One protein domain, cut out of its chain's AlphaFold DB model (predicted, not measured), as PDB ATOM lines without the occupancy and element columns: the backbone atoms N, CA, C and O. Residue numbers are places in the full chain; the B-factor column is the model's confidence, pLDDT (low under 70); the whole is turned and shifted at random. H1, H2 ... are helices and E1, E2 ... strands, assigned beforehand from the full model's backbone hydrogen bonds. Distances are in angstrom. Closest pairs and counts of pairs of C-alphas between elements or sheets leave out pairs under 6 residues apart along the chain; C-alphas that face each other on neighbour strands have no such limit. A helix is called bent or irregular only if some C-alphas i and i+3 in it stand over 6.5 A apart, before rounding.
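What this domain is: This is residues 37 to 140 of the 280 residues of an uncharacterized protein of Planctomycetaceae bacterium (UniProt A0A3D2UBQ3). A strongly twisted sheet of four strands has one face covered by the short helix H3 and by part of a long bent helix, H2, whose first arm runs on well past the sheet. The loop after E1, the small helix H1 and the beginning of H2a form a loose end beyond the sheet and make the long axis; within it residues 49 to 55 stand free. The printed part has 104 residues with three named helices and four named strands, in the order E1 H1 H2 E2 E3 H3 E4. The sheet's order is E2 E3 E1 E4, all antiparallel, and the class is mixed, helices and strands. The whole is only just loose, close to compact, with a radius of gyration of the C-alphas of 15.7 A, and a rod spanning 49 by 23 by 22 A.

How they stand to each other: Inner strands E1, residues 37 to 43, and E3, residues 112 to 117, are antiparallel at 155 degrees; N 41 and O 113 are 2.8 A apart, within hydrogen-bond range. Edge strand E2, residues 102 to 107, forms a hairpin with E3, with N 105 and O 114 at 2.8 A. The other edge strand, E4, residues 131 to 139, is antiparallel to E1 at 160 degrees, with N 40 and O 135 at 2.9 A. H2, residues 66 to 97, was assigned as one helix by its hydrogen bonds but is bent: C-alphas 87 and 90 are 7.8 A apart. Its arms H2a, residues 66 to 87, and H2b, residues 90 to 97, stand at 69.6 degrees, a steep tilt, only just short of perpendicular. With H3, residues 119 to 125, these arms are on one face of the sheet, making two layers. H2a runs along the strands over E3, at 26 degrees on the local plane; its closest C-alphas to E3 are those of Gly 81 and Gly 112, 7.1 A. The closest C-alphas of H2b and E2 are those of Val 96 and Ser 102, 5.8 A. H3 is near H2b and has a height over the sheet of 7.3 A. E3, H3 and E4 form a split strand-helix-strand unit, two strands running the same way with E1 between them, and its crossover is right-handed. H1, residues 53 to 60, is not on the sheet and is apart from H2a. H1, H2a and H2b have every O i to N i+4 pair within hydrogen-bond range; H3 has 1 of 3, beside 3 of 4 O i to N i+3 pairs.

Where its parts are: E1 begins at C-alpha 37 (32.077, -33.411, 14.107). H2a is 31.4 A long, from C-alpha 66 (55.944, -32.031, 45.294). E4, 21.1 A long, ends at C-alpha 139 (35.045, -34.954, 11.477).

The domain as a whole: The C-alphas farthest apart, of Asp 63 and Ala 98, are 49.8 A apart. The printed part has no cut, no link is long, and no printed residue is under 70 in pLDDT.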
ATOM      1  N   ILE A  37      30.807 -34.008  13.699       94.88
ATOM      2  CA  ILE A  37      32.077 -33.411  14.107       94.88
ATOM      3  C   ILE A  37      32.350 -33.747  15.568       94.88
ATOM      4  O   ILE A  37      31.430 -33.802  16.382       94.88
ATOM      5  N   ARG A  38      33.618 -33.973  15.896       95.94
ATOM      6  CA  ARG A  38      34.072 -34.113  17.280       95.94
ATOM      7  C   ARG A  38      34.387 -32.732  17.825       95.94
ATOM      8  O   ARG A  38      35.000 -31.922  17.128       95.94
ATOM      9  N   VAL A  39      34.002 -32.481  19.065       97.25
ATOM     10  CA  VAL A  39      34.287 -31.222  19.749       97.25
ATOM     11  C   VAL A  39      34.857 -31.469  21.137       97.25
ATOM     12  O   VAL A  39      34.508 -32.450  21.797       97.25
ATOM     13  N   ALA A  40      35.729 -30.566  21.573       97.81
ATOM     14  CA  ALA A  40      36.139 -30.424  22.961       97.81
ATOM     15  C   ALA A  40      35.540 -29.129  23.506       97.81
ATOM     16  O   ALA A  40      35.751 -28.059  22.941       97.81
ATOM     17  N   VAL A  41      34.778 -29.238  24.584       98.00
ATOM     18  CA  VAL A  41      34.083 -28.129  25.230       98.00
ATOM     19  C   VAL A  41      34.766 -27.841  26.554       98.00
ATOM     20  O   VAL A  41      34.958 -28.750  27.368       98.00
ATOM     21  N   TRP A  42      35.161 -26.591  26.757       97.56
ATOM     22  CA  TRP A  42      35.763 -26.119  27.996       97.56
ATOM     23  C   TRP A  42      34.745 -25.305  28.777       97.56
ATOM     24  O   TRP A  42      34.049 -24.454  28.221       97.56
ATOM     25  N   PHE A  43      34.677 -25.568  30.077       97.88
ATOM     26  CA  PHE A  43      33.899 -24.733  30.975       97.88
ATOM     27  C   PHE A  43      34.637 -23.428  31.309       97.88
ATOM     28  O   PHE A  43      35.870 -23.371  31.269       97.88
ATOM     29  N   ASP A  44      33.868 -22.423  31.709       95.25
ATOM     30  CA  ASP A  44      34.291 -21.092  32.166       95.25
ATOM     31  C   ASP A  44      35.297 -21.124  33.325       95.25
ATOM     32  O   ASP A  44      36.233 -20.324  33.401       95.25
ATOM     33  N   ARG A  45      35.162 -22.098  34.225       95.75
ATOM     34  CA  ARG A  45      36.055 -22.273  35.370       95.75
ATOM     35  C   ARG A  45      37.151 -23.279  35.051       95.75
ATOM     36  O   ARG A  45      36.914 -24.483  35.064       95.75
ATOM     37  N   GLN A  46      38.384 -22.812  34.887       96.12
ATOM     38  CA  GLN A  46      39.574 -23.667  34.797       96.12
ATOM     39  C   GLN A  46      40.473 -23.495  36.024       96.12
ATOM     40  O   GLN A  46      40.503 -22.446  36.665       96.12
ATOM     41  N   PHE A  47      41.266 -24.518  36.358       95.81
ATOM     42  CA  PHE A  47      42.232 -24.407  37.461       95.81
ATOM     43  C   PHE A  47      43.336 -23.378  37.170       95.81
ATOM     44  O   PHE A  47      43.795 -22.679  38.082       95.81
ATOM     45  N   LEU A  48      43.719 -23.286  35.891       94.62
ATOM     46  CA  LEU A  48      44.617 -22.287  35.316       94.62
ATOM     47  C   LEU A  48      43.843 -21.467  34.274       94.62
ATOM     48  O   LEU A  48      43.974 -21.697  33.080       94.62
ATOM     49  N   GLN A  49      42.972 -20.578  34.746       89.31
ATOM     50  CA  GLN A  49      41.995 -19.869  33.909       89.31
ATOM     51  C   GLN A  49      42.581 -18.743  33.059       89.31
ATOM     52  O   GLN A  49      42.133 -18.523  31.943       89.31
ATOM     53  N   ASP A  50      43.575 -18.030  33.582       91.50
ATOM     54  CA  ASP A  50      44.150 -16.850  32.937       91.50
ATOM     55  C   ASP A  50      45.683 -16.920  32.896       91.50
ATOM     56  O   ASP A  50      46.309 -17.746  33.570       91.50
ATOM     57  N   GLY A  51      46.299 -16.012  32.134       93.19
ATOM     58  CA  GLY A  51      47.753 -15.970  31.935       93.19
ATOM     59  C   GLY A  51      48.582 -15.752  33.209       93.19
ATOM     60  O   GLY A  51      49.781 -16.027  33.219       93.19
ATOM     61  N   THR A  52      47.973 -15.311  34.312       96.00
ATOM     62  CA  THR A  52      48.649 -15.123  35.606       96.00
ATOM     63  C   THR A  52      48.364 -16.250  36.603       96.00
ATOM     64  O   THR A  52      49.038 -16.344  37.636       96.00
ATOM     65  N   ALA A  53      47.422 -17.149  36.300       95.25
ATOM     66  CA  ALA A  53      46.990 -18.215  37.197       95.25
ATOM     67  C   ALA A  53      48.142 -19.140  37.605       95.25
ATOM     68  O   ALA A  53      48.251 -19.493  38.781       95.25
ATOM     69  N   TYR A  54      49.048 -19.466  36.679       95.12
ATOM     70  CA  TYR A  54      50.227 -20.276  36.992       95.12
ATOM     71  C   TYR A  54      51.099 -19.622  38.071       95.12
ATOM     72  O   TYR A  54      51.457 -20.273  39.051       95.12
ATOM     73  N   ARG A  55      51.373 -18.314  37.952       96.81
ATOM     74  CA  ARG A  55      52.165 -17.567  38.942       96.81
ATOM     75  C   ARG A  55      51.479 -17.540  40.305       96.81
ATOM     76  O   ARG A  55      52.144 -17.752  41.317       96.81
ATOM     77  N   ARG A  56      50.154 -17.348  40.340       96.56
ATOM     78  CA  ARG A  56      49.375 -17.409  41.589       96.56
ATOM     79  C   ARG A  56      49.497 -18.779  42.261       96.56
ATOM     80  O   ARG A  56      49.766 -18.835  43.455       96.56
ATOM     81  N   ARG A  57      49.378 -19.875  41.499       96.31
ATOM     82  CA  ARG A  57      49.550 -21.242  42.029       96.31
ATOM     83  C   ARG A  57      50.983 -21.521  42.472       96.31
ATOM     84  O   ARG A  57      51.177 -22.158  43.499       96.31
ATOM     85  N   ALA A  58      51.981 -21.027  41.742       95.75
ATOM     86  CA  ALA A  58      53.381 -21.176  42.128       95.75
ATOM     87  C   ALA A  58      53.671 -20.504  43.482       95.75
ATOM     88  O   ALA A  58      54.337 -21.097  44.323       95.75
ATOM     89  N   ILE A  59      53.117 -19.307  43.718       97.38
ATOM     90  CA  ILE A  59      53.214 -18.617  45.013       97.38
ATOM     91  C   ILE A  59      52.451 -19.386  46.098       97.38
ATOM     92  O   ILE A  59      52.985 -19.586  47.186       97.38
ATOM     93  N   GLU A  60      51.235 -19.850  45.800       96.88
ATOM     94  CA  GLU A  60      50.404 -20.626  46.731       96.88
ATOM     95  C   GLU A  60      51.106 -21.902  47.223       96.88
ATOM     96  O   GLU A  60      51.040 -22.237  48.404       96.88
ATOM     97  N   PHE A  61      51.799 -22.609  46.330       96.81
ATOM     98  CA  PHE A  61      52.466 -23.873  46.641       96.81
ATOM     99  C   PHE A  61      53.968 -23.732  46.921       96.81
ATOM    100  O   PHE A  61      54.648 -24.756  46.995       96.81
ATOM    101  N   LYS A  62      54.496 -22.514  47.108       97.12
ATOM    102  CA  LYS A  62      55.947 -22.271  47.235       97.12
ATOM    103  C   LYS A  62      56.612 -23.088  48.356       97.12
ATOM    104  O   LYS A  62      57.720 -23.577  48.175       97.12
ATOM    105  N   ASP A  63      55.897 -23.301  49.463       97.19
ATOM    106  CA  ASP A  63      56.389 -24.030  50.643       97.19
ATOM    107  C   ASP A  63      55.920 -25.502  50.665       97.19
ATOM    108  O   ASP A  63      56.125 -26.244  51.630       97.19
ATOM    109  N   SER A  64      55.252 -25.961  49.600       96.06
ATOM    110  CA  SER A  64      54.744 -27.328  49.495       96.06
ATOM    111  C   SER A  64      55.756 -28.266  48.852       96.06
ATOM    112  O   SER A  64      56.255 -28.044  47.754       96.06
ATOM    113  N   THR A  65      55.956 -29.428  49.472       96.50
ATOM    114  CA  THR A  65      56.638 -30.538  48.788       96.50
ATOM    115  C   THR A  65      55.855 -30.972  47.542       96.50
ATOM    116  O   THR A  65      54.619 -30.959  47.538       96.50
ATOM    117  N   ARG A  66      56.556 -31.488  46.523       92.69
ATOM    118  CA  ARG A  66      55.944 -32.031  45.294       92.69
ATOM    119  C   ARG A  66      54.824 -33.041  45.579       92.69
ATOM    120  O   ARG A  66      53.802 -33.027  44.898       92.69
ATOM    121  N   ARG A  67      54.996 -33.912  46.583       92.44
ATOM    122  CA  ARG A  67      54.003 -34.939  46.947       92.44
ATOM    123  C   ARG A  67      52.724 -34.316  47.510       92.44
ATOM    124  O   ARG A  67      51.643 -34.676  47.052       92.44
ATOM    125  N   LYS A  68      52.848 -33.371  48.449       95.81
ATOM    126  CA  LYS A  68      51.699 -32.648  49.027       95.81
ATOM    127  C   LYS A  68      50.973 -31.829  47.957       95.81
ATOM    128  O   LYS A  68      49.762 -31.966  47.812       95.81
ATOM    129  N   MET A  69      51.724 -31.081  47.146       97.19
ATOM    130  CA  MET A  69      51.177 -30.296  46.036       97.19
ATOM    131  C   MET A  69      50.409 -31.177  45.042       97.19
ATOM    132  O   MET A  69      49.282 -30.852  44.687       97.19
ATOM    133  N   ARG A  70      50.967 -32.324  44.626       95.31
ATOM    134  CA  ARG A  70      50.296 -33.253  43.698       95.31
ATOM    135  C   ARG A  70      48.940 -33.716  44.232       95.31
ATOM    136  O   ARG A  70      47.967 -33.710  43.481       95.31
ATOM    137  N   VAL A  71      48.881 -34.141  45.494       96.56
ATOM    138  CA  VAL A  71      47.633 -34.617  46.116       96.56
ATOM    139  C   VAL A  71      46.587 -33.505  46.123       96.56
ATOM    140  O   VAL A  71      45.451 -33.723  45.701       96.56
ATOM    141  N   GLU A  72      46.989 -32.304  46.529       97.31
ATOM    142  CA  GLU A  72      46.091 -31.160  46.642       97.31
ATOM    143  C   GLU A  72      45.587 -30.665  45.278       97.31
ATOM    144  O   GLU A  72      44.385 -30.463  45.094       97.31
ATOM    145  N   VAL A  73      46.471 -30.544  44.284       97.06
ATOM    146  CA  VAL A  73      46.100 -30.146  42.917       97.06
ATOM    147  C   VAL A  73      45.130 -31.154  42.299       97.06
ATOM    148  O   VAL A  73      44.091 -30.755  41.776       97.06
ATOM    149  N   MET A  74      45.402 -32.461  42.411       97.75
ATOM    150  CA  MET A  74      44.486 -33.489  41.896       97.75
ATOM    151  C   MET A  74      43.113 -33.422  42.567       97.75
ATOM    152  O   MET A  74      42.093 -33.521  41.885       97.75
ATOM    153  N   ARG A  75      43.069 -33.235  43.891       97.88
ATOM    154  CA  ARG A  75      41.814 -33.096  44.643       97.88
ATOM    155  C   ARG A  75      40.988 -31.914  44.129       97.88
ATOM    156  O   ARG A  75      39.778 -32.052  43.948       97.88
ATOM    157  N   ARG A  76      41.629 -30.769  43.881       97.25
ATOM    158  CA  ARG A  76      40.959 -29.558  43.386       97.25
ATOM    159  C   ARG A  76      40.475 -29.696  41.950       97.25
ATOM    160  O   ARG A  76      39.331 -29.348  41.690       97.25
ATOM    161  N   LEU A  77      41.295 -30.243  41.052       98.12
ATOM    162  CA  LEU A  77      40.903 -30.499  39.663       98.12
ATOM    163  C   LEU A  77      39.698 -31.449  39.584       98.12
ATOM    164  O   LEU A  77      38.708 -31.142  38.926       98.12
ATOM    165  N   LYS A  78      39.728 -32.562  40.332       98.00
ATOM    166  CA  LYS A  78      38.605 -33.513  40.399       98.00
ATOM    167  C   LYS A  78      37.327 -32.881  40.944       98.00
ATOM    168  O   LYS A  78      36.254 -33.127  40.396       98.00
ATOM    169  N   ARG A  79      37.436 -32.076  42.006       98.06
ATOM    170  CA  ARG A  79      36.293 -31.351  42.573       98.06
ATOM    171  C   ARG A  79      35.711 -30.368  41.562       98.06
ATOM    172  O   ARG A  79      34.524 -30.442  41.290       98.06
ATOM    173  N   LEU A  80      36.558 -29.529  40.966       97.81
ATOM    174  CA  LEU A  80      36.160 -28.564  39.944       97.81
ATOM    175  C   LEU A  80      35.418 -29.246  38.784       97.81
ATOM    176  O   LEU A  80      34.319 -28.822  38.436       97.81
ATOM    177  N   GLY A  81      35.982 -30.342  38.262       97.62
ATOM    178  CA  GLY A  81      35.342 -31.178  37.247       97.62
ATOM    179  C   GLY A  81      33.972 -31.684  37.686       97.62
ATOM    180  O   GLY A  81      32.977 -31.483  36.996       97.62
ATOM    181  N   THR A  82      33.904 -32.315  38.859       98.00
ATOM    182  CA  THR A  82      32.654 -32.875  39.399       98.00
ATOM    183  C   THR A  82      31.574 -31.805  39.545       98.00
ATOM    184  O   THR A  82      30.438 -32.023  39.128       98.00
ATOM    185  N   ASP A  83      31.930 -30.643  40.092       98.06
ATOM    186  CA  ASP A  83      30.995 -29.548  40.346       98.06
ATOM    187  C   ASP A  83      30.469 -28.945  39.036       98.06
ATOM    188  O   ASP A  83      29.261 -28.755  38.896       98.06
ATOM    189  N   SER A  84      31.345 -28.685  38.058       97.81
ATOM    190  CA  SER A  84      30.927 -28.159  36.751       97.81
ATOM    191  C   SER A  84      30.068 -29.155  35.971       97.81
ATOM    192  O   SER A  84      29.006 -28.777  35.484       97.81
ATOM    193  N   HIS A  85      30.438 -30.440  35.923       97.62
ATOM    194  CA  HIS A  85      29.616 -31.466  35.261       97.62
ATOM    195  C   HIS A  85      28.258 -31.657  35.935       97.62
ATOM    196  O   HIS A  85      27.259 -31.878  35.255       97.62
ATOM    197  N   LYS A  86      28.198 -31.559  37.269       97.88
ATOM    198  CA  LYS A  86      26.936 -31.624  38.011       97.88
ATOM    199  C   LYS A  86      26.026 -30.442  37.670       97.88
ATOM    200  O   LYS A  86      24.823 -30.653  37.544       97.88
ATOM    201  N   ALA A  87      26.588 -29.243  37.514       97.81
ATOM    202  CA  ALA A  87      25.831 -28.031  37.202       97.81
ATOM    203  C   ALA A  87      25.136 -28.106  35.833       97.81
ATOM    204  O   ALA A  87      23.979 -27.716  35.725       97.81
ATOM    205  N   VAL A  88      25.800 -28.672  34.819       97.56
ATOM    206  CA  VAL A  88      25.271 -28.737  33.442       97.56
ATOM    207  C   VAL A  88      24.571 -30.051  33.096       97.56
ATOM    208  O   VAL A  88      24.134 -30.237  31.963       97.56
ATOM    209  N   ARG A  89      24.473 -30.990  34.047       97.44
ATOM    210  CA  ARG A  89      23.994 -32.359  33.794       97.44
ATOM    211  C   ARG A  89      22.650 -32.389  33.067       97.44
ATOM    212  O   ARG A  89      22.535 -33.076  32.068       97.44
ATOM    213  N   VAL A  90      21.669 -31.621  33.545       97.88
ATOM    214  CA  VAL A  90      20.308 -31.612  32.977       97.88
ATOM    215  C   VAL A  90      20.308 -31.145  31.520       97.88
ATOM    216  O   VAL A  90      19.605 -31.717  30.690       97.88
ATOM    217  N   ASP A  91      21.110 -30.131  31.194       97.56
ATOM    218  CA  ASP A  91      21.200 -29.621  29.827       97.56
ATOM    219  C   ASP A  91      21.925 -30.605  28.907       97.56
ATOM    220  O   ASP A  91      21.468 -30.845  27.792       97.56
ATOM    221  N   LEU A  92      23.015 -31.223  29.375       97.69
ATOM    222  CA  LEU A  92      23.728 -32.235  28.595       97.69
ATOM    223  C   LEU A  92      22.877 -33.484  28.356       97.69
ATOM    224  O   LEU A  92      22.865 -33.979  27.233       97.69
ATOM    225  N   ASP A  93      22.145 -33.955  29.367       97.81
ATOM    226  CA  ASP A  93      21.248 -35.106  29.238       97.81
ATOM    227  C   ASP A  93      20.148 -34.797  28.204       97.81
ATOM    228  O   ASP A  93      19.953 -35.573  27.273       97.81
ATOM    229  N   ARG A  94      19.550 -33.592  28.233       97.94
ATOM    230  CA  ARG A  94      18.589 -33.143  27.203       97.94
ATOM    231  C   ARG A  94      19.189 -33.154  25.793       97.94
ATOM    232  O   ARG A  94      18.514 -33.540  24.839       97.94
ATOM    233  N   LEU A  95      20.434 -32.702  25.632       97.75
ATOM    234  CA  LEU A  95      21.110 -32.693  24.329       97.75
ATOM    235  C   LEU A  95      21.442 -34.106  23.832       97.75
ATOM    236  O   LEU A  95      21.440 -34.328  22.619       97.75
ATOM    237  N   VAL A  96      21.734 -35.037  24.742       97.31
ATOM    238  CA  VAL A  96      21.930 -36.459  24.423       97.31
ATOM    239  C   VAL A  96      20.604 -37.093  24.010       97.31
ATOM    240  O   VAL A  96      20.540 -37.703  22.943       97.31
ATOM    241  N   ASP A  97      19.539 -36.886  24.785       96.88
ATOM    242  CA  ASP A  97      18.204 -37.445  24.529       96.88
ATOM    243  C   ASP A  97      17.616 -36.944  23.203       96.88
ATOM    244  O   ASP A  97      16.988 -37.698  22.461       96.88
ATOM    245  N   ALA A  98      17.874 -35.679  22.857       96.12
ATOM    246  CA  ALA A  98      17.489 -35.096  21.573       96.12
ATOM    247  C   ALA A  98      18.362 -35.568  20.388       96.12
ATOM    248  O   ALA A  98      18.084 -35.217  19.241       96.12
ATOM    249  N   GLY A  99      19.445 -36.312  20.639       94.75
ATOM    250  CA  GLY A  99      20.411 -36.731  19.619       94.75
ATOM    251  C   GLY A  99      21.287 -35.596  19.072       94.75
ATOM    252  O   GLY A  99      22.005 -35.789  18.088       94.75
ATOM    253  N   THR A 100      21.257 -34.414  19.697       95.94
ATOM    254  CA  THR A 100      22.078 -33.251  19.324       95.94
ATOM    255  C   THR A 100      23.560 -33.513  19.584       95.94
ATOM    256  O   THR A 100      24.422 -33.080  18.807       95.94
ATOM    257  N   ILE A 101      23.862 -34.233  20.667       96.62
ATOM    258  CA  ILE A 101      25.210 -34.695  20.999       96.62
ATOM    259  C   ILE A 101      25.217 -36.200  21.284       96.62
ATOM    260  O   ILE A 101      24.206 -36.802  21.622       96.62
ATOM    261  N   SER A 102      26.383 -36.817  21.143       95.12
ATOM    262  CA  SER A 102      26.634 -38.230  21.456       95.12
ATOM    263  C   SER A 102      28.109 -38.423  21.811       95.12
ATOM    264  O   SER A 102      28.873 -37.460  21.769       95.12
ATOM    265  N   ASP A 103      28.527 -39.633  22.190       93.00
ATOM    266  CA  ASP A 103      29.913 -39.925  22.593       93.00
ATOM    267  C   ASP A 103      30.428 -38.993  23.711       93.00
ATOM    268  O   ASP A 103      31.594 -38.595  23.723       93.00
ATOM    269  N   LEU A 104      29.540 -38.598  24.633       95.81
ATOM    270  CA  LEU A 104      29.839 -37.638  25.693       95.81
ATOM    271  C   LEU A 104      30.863 -38.219  26.680       95.81
ATOM    272  O   LEU A 104      30.571 -39.169  27.407       95.81
ATOM    273  N   ARG A 105      32.052 -37.613  26.758       94.81
ATOM    274  CA  ARG A 105      33.111 -37.977  27.713       94.81
ATOM    275  C   ARG A 105      33.483 -36.791  28.585       94.81
ATOM    276  O   ARG A 105      33.823 -35.724  28.086       94.81
ATOM    277  N   ARG A 106      33.450 -36.984  29.901       95.88
ATOM    278  CA  ARG A 106      33.729 -35.948  30.904       95.88
ATOM    279  C   ARG A 106      35.197 -35.994  31.326       95.88
ATOM    280  O   ARG A 106      35.728 -37.071  31.581       95.88
ATOM    281  N   TYR A 107      35.828 -34.833  31.458       96.06
ATOM    282  CA  TYR A 107      37.213 -34.698  31.910       96.06
ATOM    283  C   TYR A 107      37.303 -33.799  33.143       96.06
ATOM    284  O   TYR A 107      36.439 -32.956  33.390       96.06
ATOM    285  N   TRP A 108      38.352 -34.024  33.936       95.56
ATOM    286  CA  TRP A 108      38.645 -33.262  35.153       95.56
ATOM    287  C   TRP A 108      40.029 -32.596  35.139       95.56
ATOM    288  O   TRP A 108      40.262 -31.679  35.919       95.56
ATOM    289  N   ILE A 109      40.961 -33.062  34.294       94.38
ATOM    290  CA  ILE A 109      42.312 -32.480  34.183       94.38
ATOM    291  C   ILE A 109      42.236 -31.107  33.512       94.38
ATOM    292  O   ILE A 109      42.757 -30.133  34.048       94.38
ATOM    293  N   PHE A 110      41.547 -31.032  32.376       93.94
ATOM    294  CA  PHE A 110      40.891 -29.802  31.955       93.94
ATOM    295  C   PHE A 110      39.432 -29.902  32.393       93.94
ATOM    296  O   PHE A 110      38.861 -30.999  32.403       93.94
ATOM    297  N   ASN A 111      38.838 -28.784  32.795       97.62
ATOM    298  CA  ASN A 111      37.451 -28.783  33.220       97.62
ATOM    299  C   ASN A 111      36.547 -28.690  31.986       97.62
ATOM    300  O   ASN A 111      36.407 -27.622  31.393       97.62
ATOM    301  N   GLY A 112      35.973 -29.811  31.561       97.81
ATOM    302  CA  GLY A 112      35.205 -29.849  30.322       97.81
ATOM    303  C   GLY A 112      34.809 -31.253  29.895       97.81
ATOM    304  O   GLY A 112      34.956 -32.223  30.645       97.81
ATOM    305  N   PHE A 113      34.301 -31.368  28.676       98.06
ATOM    306  CA  PHE A 113      33.907 -32.636  28.066       98.06
ATOM    307  C   PHE A 113      34.257 -32.673  26.580       98.06
ATOM    308  O   PHE A 113      34.493 -31.645  25.952       98.06
ATOM    309  N   THR A 114      34.273 -33.865  26.000       97.44
ATOM    310  CA  THR A 114      34.220 -34.048  24.548       97.44
ATOM    311  C   THR A 114      32.902 -34.702  24.171       97.44
ATOM    312  O   THR A 114      32.293 -35.406  24.976       97.44
ATOM    313  N   CYS A 115      32.433 -34.432  22.959       96.94
ATOM    314  CA  CYS A 115      31.286 -35.116  22.378       96.94
ATOM    315  C   CYS A 115      31.350 -35.057  20.848       96.94
ATOM    316  O   CYS A 115      32.143 -34.316  20.258       96.94
ATOM    317  N   THR A 116      30.500 -35.843  20.203       96.38
ATOM    318  CA  THR A 116      30.203 -35.750  18.779       96.38
ATOM    319  C   THR A 116      28.906 -34.973  18.584       96.38
ATOM    320  O   THR A 116      27.903 -35.277  19.226       96.38
ATOM    321  N   THR A 117      28.898 -34.004  17.673       96.00
ATOM    322  CA  THR A 117      27.727 -33.179  17.345       96.00
ATOM    323  C   THR A 117      27.692 -32.825  15.852       96.00
ATOM    324  O   THR A 117      28.449 -33.383  15.058       96.00
ATOM    325  N   THR A 118      26.804 -31.923  15.441       95.06
ATOM    326  CA  THR A 118      26.721 -31.350  14.088       95.06
ATOM    327  C   THR A 118      26.967 -29.843  14.138       95.06
ATOM    328  O   THR A 118      27.027 -29.253  15.216       95.06
ATOM    329  N   ALA A 119      27.061 -29.186  12.979       91.75
ATOM    330  CA  ALA A 119      27.171 -27.726  12.924       91.75
ATOM    331  C   ALA A 119      26.019 -27.010  13.662       91.75
ATOM    332  O   ALA A 119      26.258 -26.003  14.318       91.75
ATOM    333  N   ALA A 120      24.797 -27.555  13.613       91.50
ATOM    334  CA  ALA A 120      23.653 -27.005  14.342       91.50
ATOM    335  C   ALA A 120      23.796 -27.182  15.865       91.50
ATOM    336  O   ALA A 120      23.502 -26.265  16.630       91.50
ATOM    337  N   GLY A 121      24.310 -28.333  16.309       94.88
ATOM    338  CA  GLY A 121      24.505 -28.611  17.732       94.88
ATOM    339  C   GLY A 121      25.596 -27.765  18.396       94.88
ATOM    340  O   GLY A 121      25.553 -27.578  19.609       94.88
ATOM    341  N   LEU A 122      26.515 -27.161  17.628       95.31
ATOM    342  CA  LEU A 122      27.462 -26.166  18.156       95.31
ATOM    343  C   LEU A 122      26.744 -24.974  18.796       95.31
ATOM    344  O   LEU A 122      27.182 -24.473  19.831       95.31
ATOM    345  N   THR A 123      25.643 -24.523  18.190       94.56
ATOM    346  CA  THR A 123      24.853 -23.404  18.709       94.56
ATOM    347  C   THR A 123      24.161 -23.784  20.013       94.56
ATOM    348  O   THR A 123      24.126 -22.975  20.932       94.56
ATOM    349  N   GLU A 124      23.667 -25.018  20.126       96.19
ATOM    350  CA  GLU A 124      23.048 -25.507  21.362       96.19
ATOM    351  C   GLU A 124      24.072 -25.687  22.488       96.19
ATOM    352  O   GLU A 124      23.809 -25.295  23.621       96.19
ATOM    353  N   LEU A 125      25.274 -26.185  22.180       97.00
ATOM    354  CA  LEU A 125      26.357 -26.317  23.160       97.00
ATOM    355  C   LEU A 125      26.764 -24.971  23.771       97.00
ATOM    356  O   LEU A 125      26.998 -24.902  24.973       97.00
ATOM    357  N   LYS A 126      26.798 -23.897  22.975       95.81
ATOM    358  CA  LYS A 126      27.116 -22.542  23.460       95.81
ATOM    359  C   LYS A 126      26.042 -21.940  24.370       95.81
ATOM    360  O   LYS A 126      26.324 -20.970  25.064       95.81
ATOM    361  N   LYS A 127      24.818 -22.476  24.361       96.44
ATOM    362  CA  LYS A 127      23.737 -22.030  25.256       96.44
ATOM    363  C   LYS A 127      23.809 -22.685  26.633       96.44
ATOM    364  O   LYS A 127      23.148 -22.211  27.552       96.44
ATOM    365  N   VAL A 128      24.563 -23.777  26.776       96.88
ATOM    366  CA  VAL A 128      24.707 -24.477  28.055       96.88
ATOM    367  C   VAL A 128      25.451 -23.570  29.031       96.88
ATOM    368  O   VAL A 128      26.566 -23.127  28.759       96.88
ATOM    369  N   ALA A 129      24.835 -23.298  30.181       95.44
ATOM    370  CA  ALA A 129      25.406 -22.401  31.176       95.44
ATOM    371  C   ALA A 129      26.773 -22.911  31.663       95.44
ATOM    372  O   ALA A 129      26.915 -24.067  32.056       95.44
ATOM    373  N   GLY A 130      27.781 -22.041  31.646       94.88
ATOM    374  CA  GLY A 130      29.150 -22.376  32.045       94.88
ATOM    375  C   GLY A 130      30.019 -22.959  30.932       94.88
ATOM    376  O   GLY A 130      31.189 -23.226  31.187       94.88
ATOM    377  N   VAL A 131      29.506 -23.153  29.710       97.19
ATOM    378  CA  VAL A 131      30.353 -23.392  28.530       97.19
ATOM    379  C   VAL A 131      30.989 -22.074  28.089       97.19
ATOM    380  O   VAL A 131      30.279 -21.114  27.809       97.19
ATOM    381  N   GLU A 132      32.317 -22.055  27.998       95.94
ATOM    382  CA  GLU A 132      33.095 -20.892  27.548       95.94
ATOM    383  C   GLU A 132      33.543 -21.078  26.098       95.94
ATOM    384  O   GLU A 132      33.259 -20.260  25.230       95.94
ATOM    385  N   GLU A 133      34.203 -22.206  25.822       95.25
ATOM    386  CA  GLU A 133      34.857 -22.452  24.540       95.25
ATOM    387  C   GLU A 133      34.469 -23.808  23.957       95.25
ATOM    388  O   GLU A 133      34.344 -24.813  24.666       95.25
ATOM    389  N   VAL A 134      34.318 -23.848  22.630       97.06
ATOM    390  CA  VAL A 134      34.022 -25.067  21.865       97.06
ATOM    391  C   VAL A 134      35.041 -25.209  20.738       97.06
ATOM    392  O   VAL A 134      34.977 -24.516  19.723       97.06
ATOM    393  N   PHE A 135      35.962 -26.155  20.895       96.50
ATOM    394  CA  PHE A 135      37.004 -26.466  19.922       96.50
ATOM    395  C   PHE A 135      36.558 -27.599  19.001       96.50
ATOM    396  O   PHE A 135      36.214 -28.688  19.461       96.50
ATOM    397  N   VAL A 136      36.607 -27.377  17.688       95.75
ATOM    398  CA  VAL A 136      36.283 -28.408  16.692       95.75
ATOM    399  C   VAL A 136      37.518 -29.274  16.427       95.75
ATOM    400  O   VAL A 136      38.513 -28.804  15.889       95.75
ATOM    401  N   ALA A 137      37.434 -30.562  16.761       90.12
ATOM    402  CA  ALA A 137      38.507 -31.554  16.609       90.12
ATOM    403  C   ALA A 137      38.443 -32.324  15.268       90.12
ATOM    404  O   ALA A 137      39.064 -33.377  15.097       90.12
ATOM    405  N   GLY A 138      37.661 -31.817  14.311       89.00
ATOM    406  CA  GLY A 138      37.489 -32.392  12.978       89.00
ATOM    407  C   GLY A 138      36.299 -33.354  12.858       89.00
ATOM    408  O   GLY A 138      35.468 -33.451  13.765       89.00
ATOM    409  N   PRO A 139      36.168 -34.057  11.718       90.44
ATOM    410  CA  PRO A 139      35.045 -34.954  11.477       90.44
ATOM    411  C   PRO A 139      35.013 -36.104  12.490       90.44
ATOM    412  O   PRO A 139      36.052 -36.602  12.932       90.44
ATOM    413  N   ALA A 140      33.806 -36.539  12.837       86.50
ATOM    414  CA  ALA A 140      33.596 -37.811  13.507       86.50
ATOM    415  C   ALA A 140      33.481 -38.900  12.437       86.50
ATOM    416  O   ALA A 140      32.593 -38.846  11.585       86.50
TER     417      ALA A 140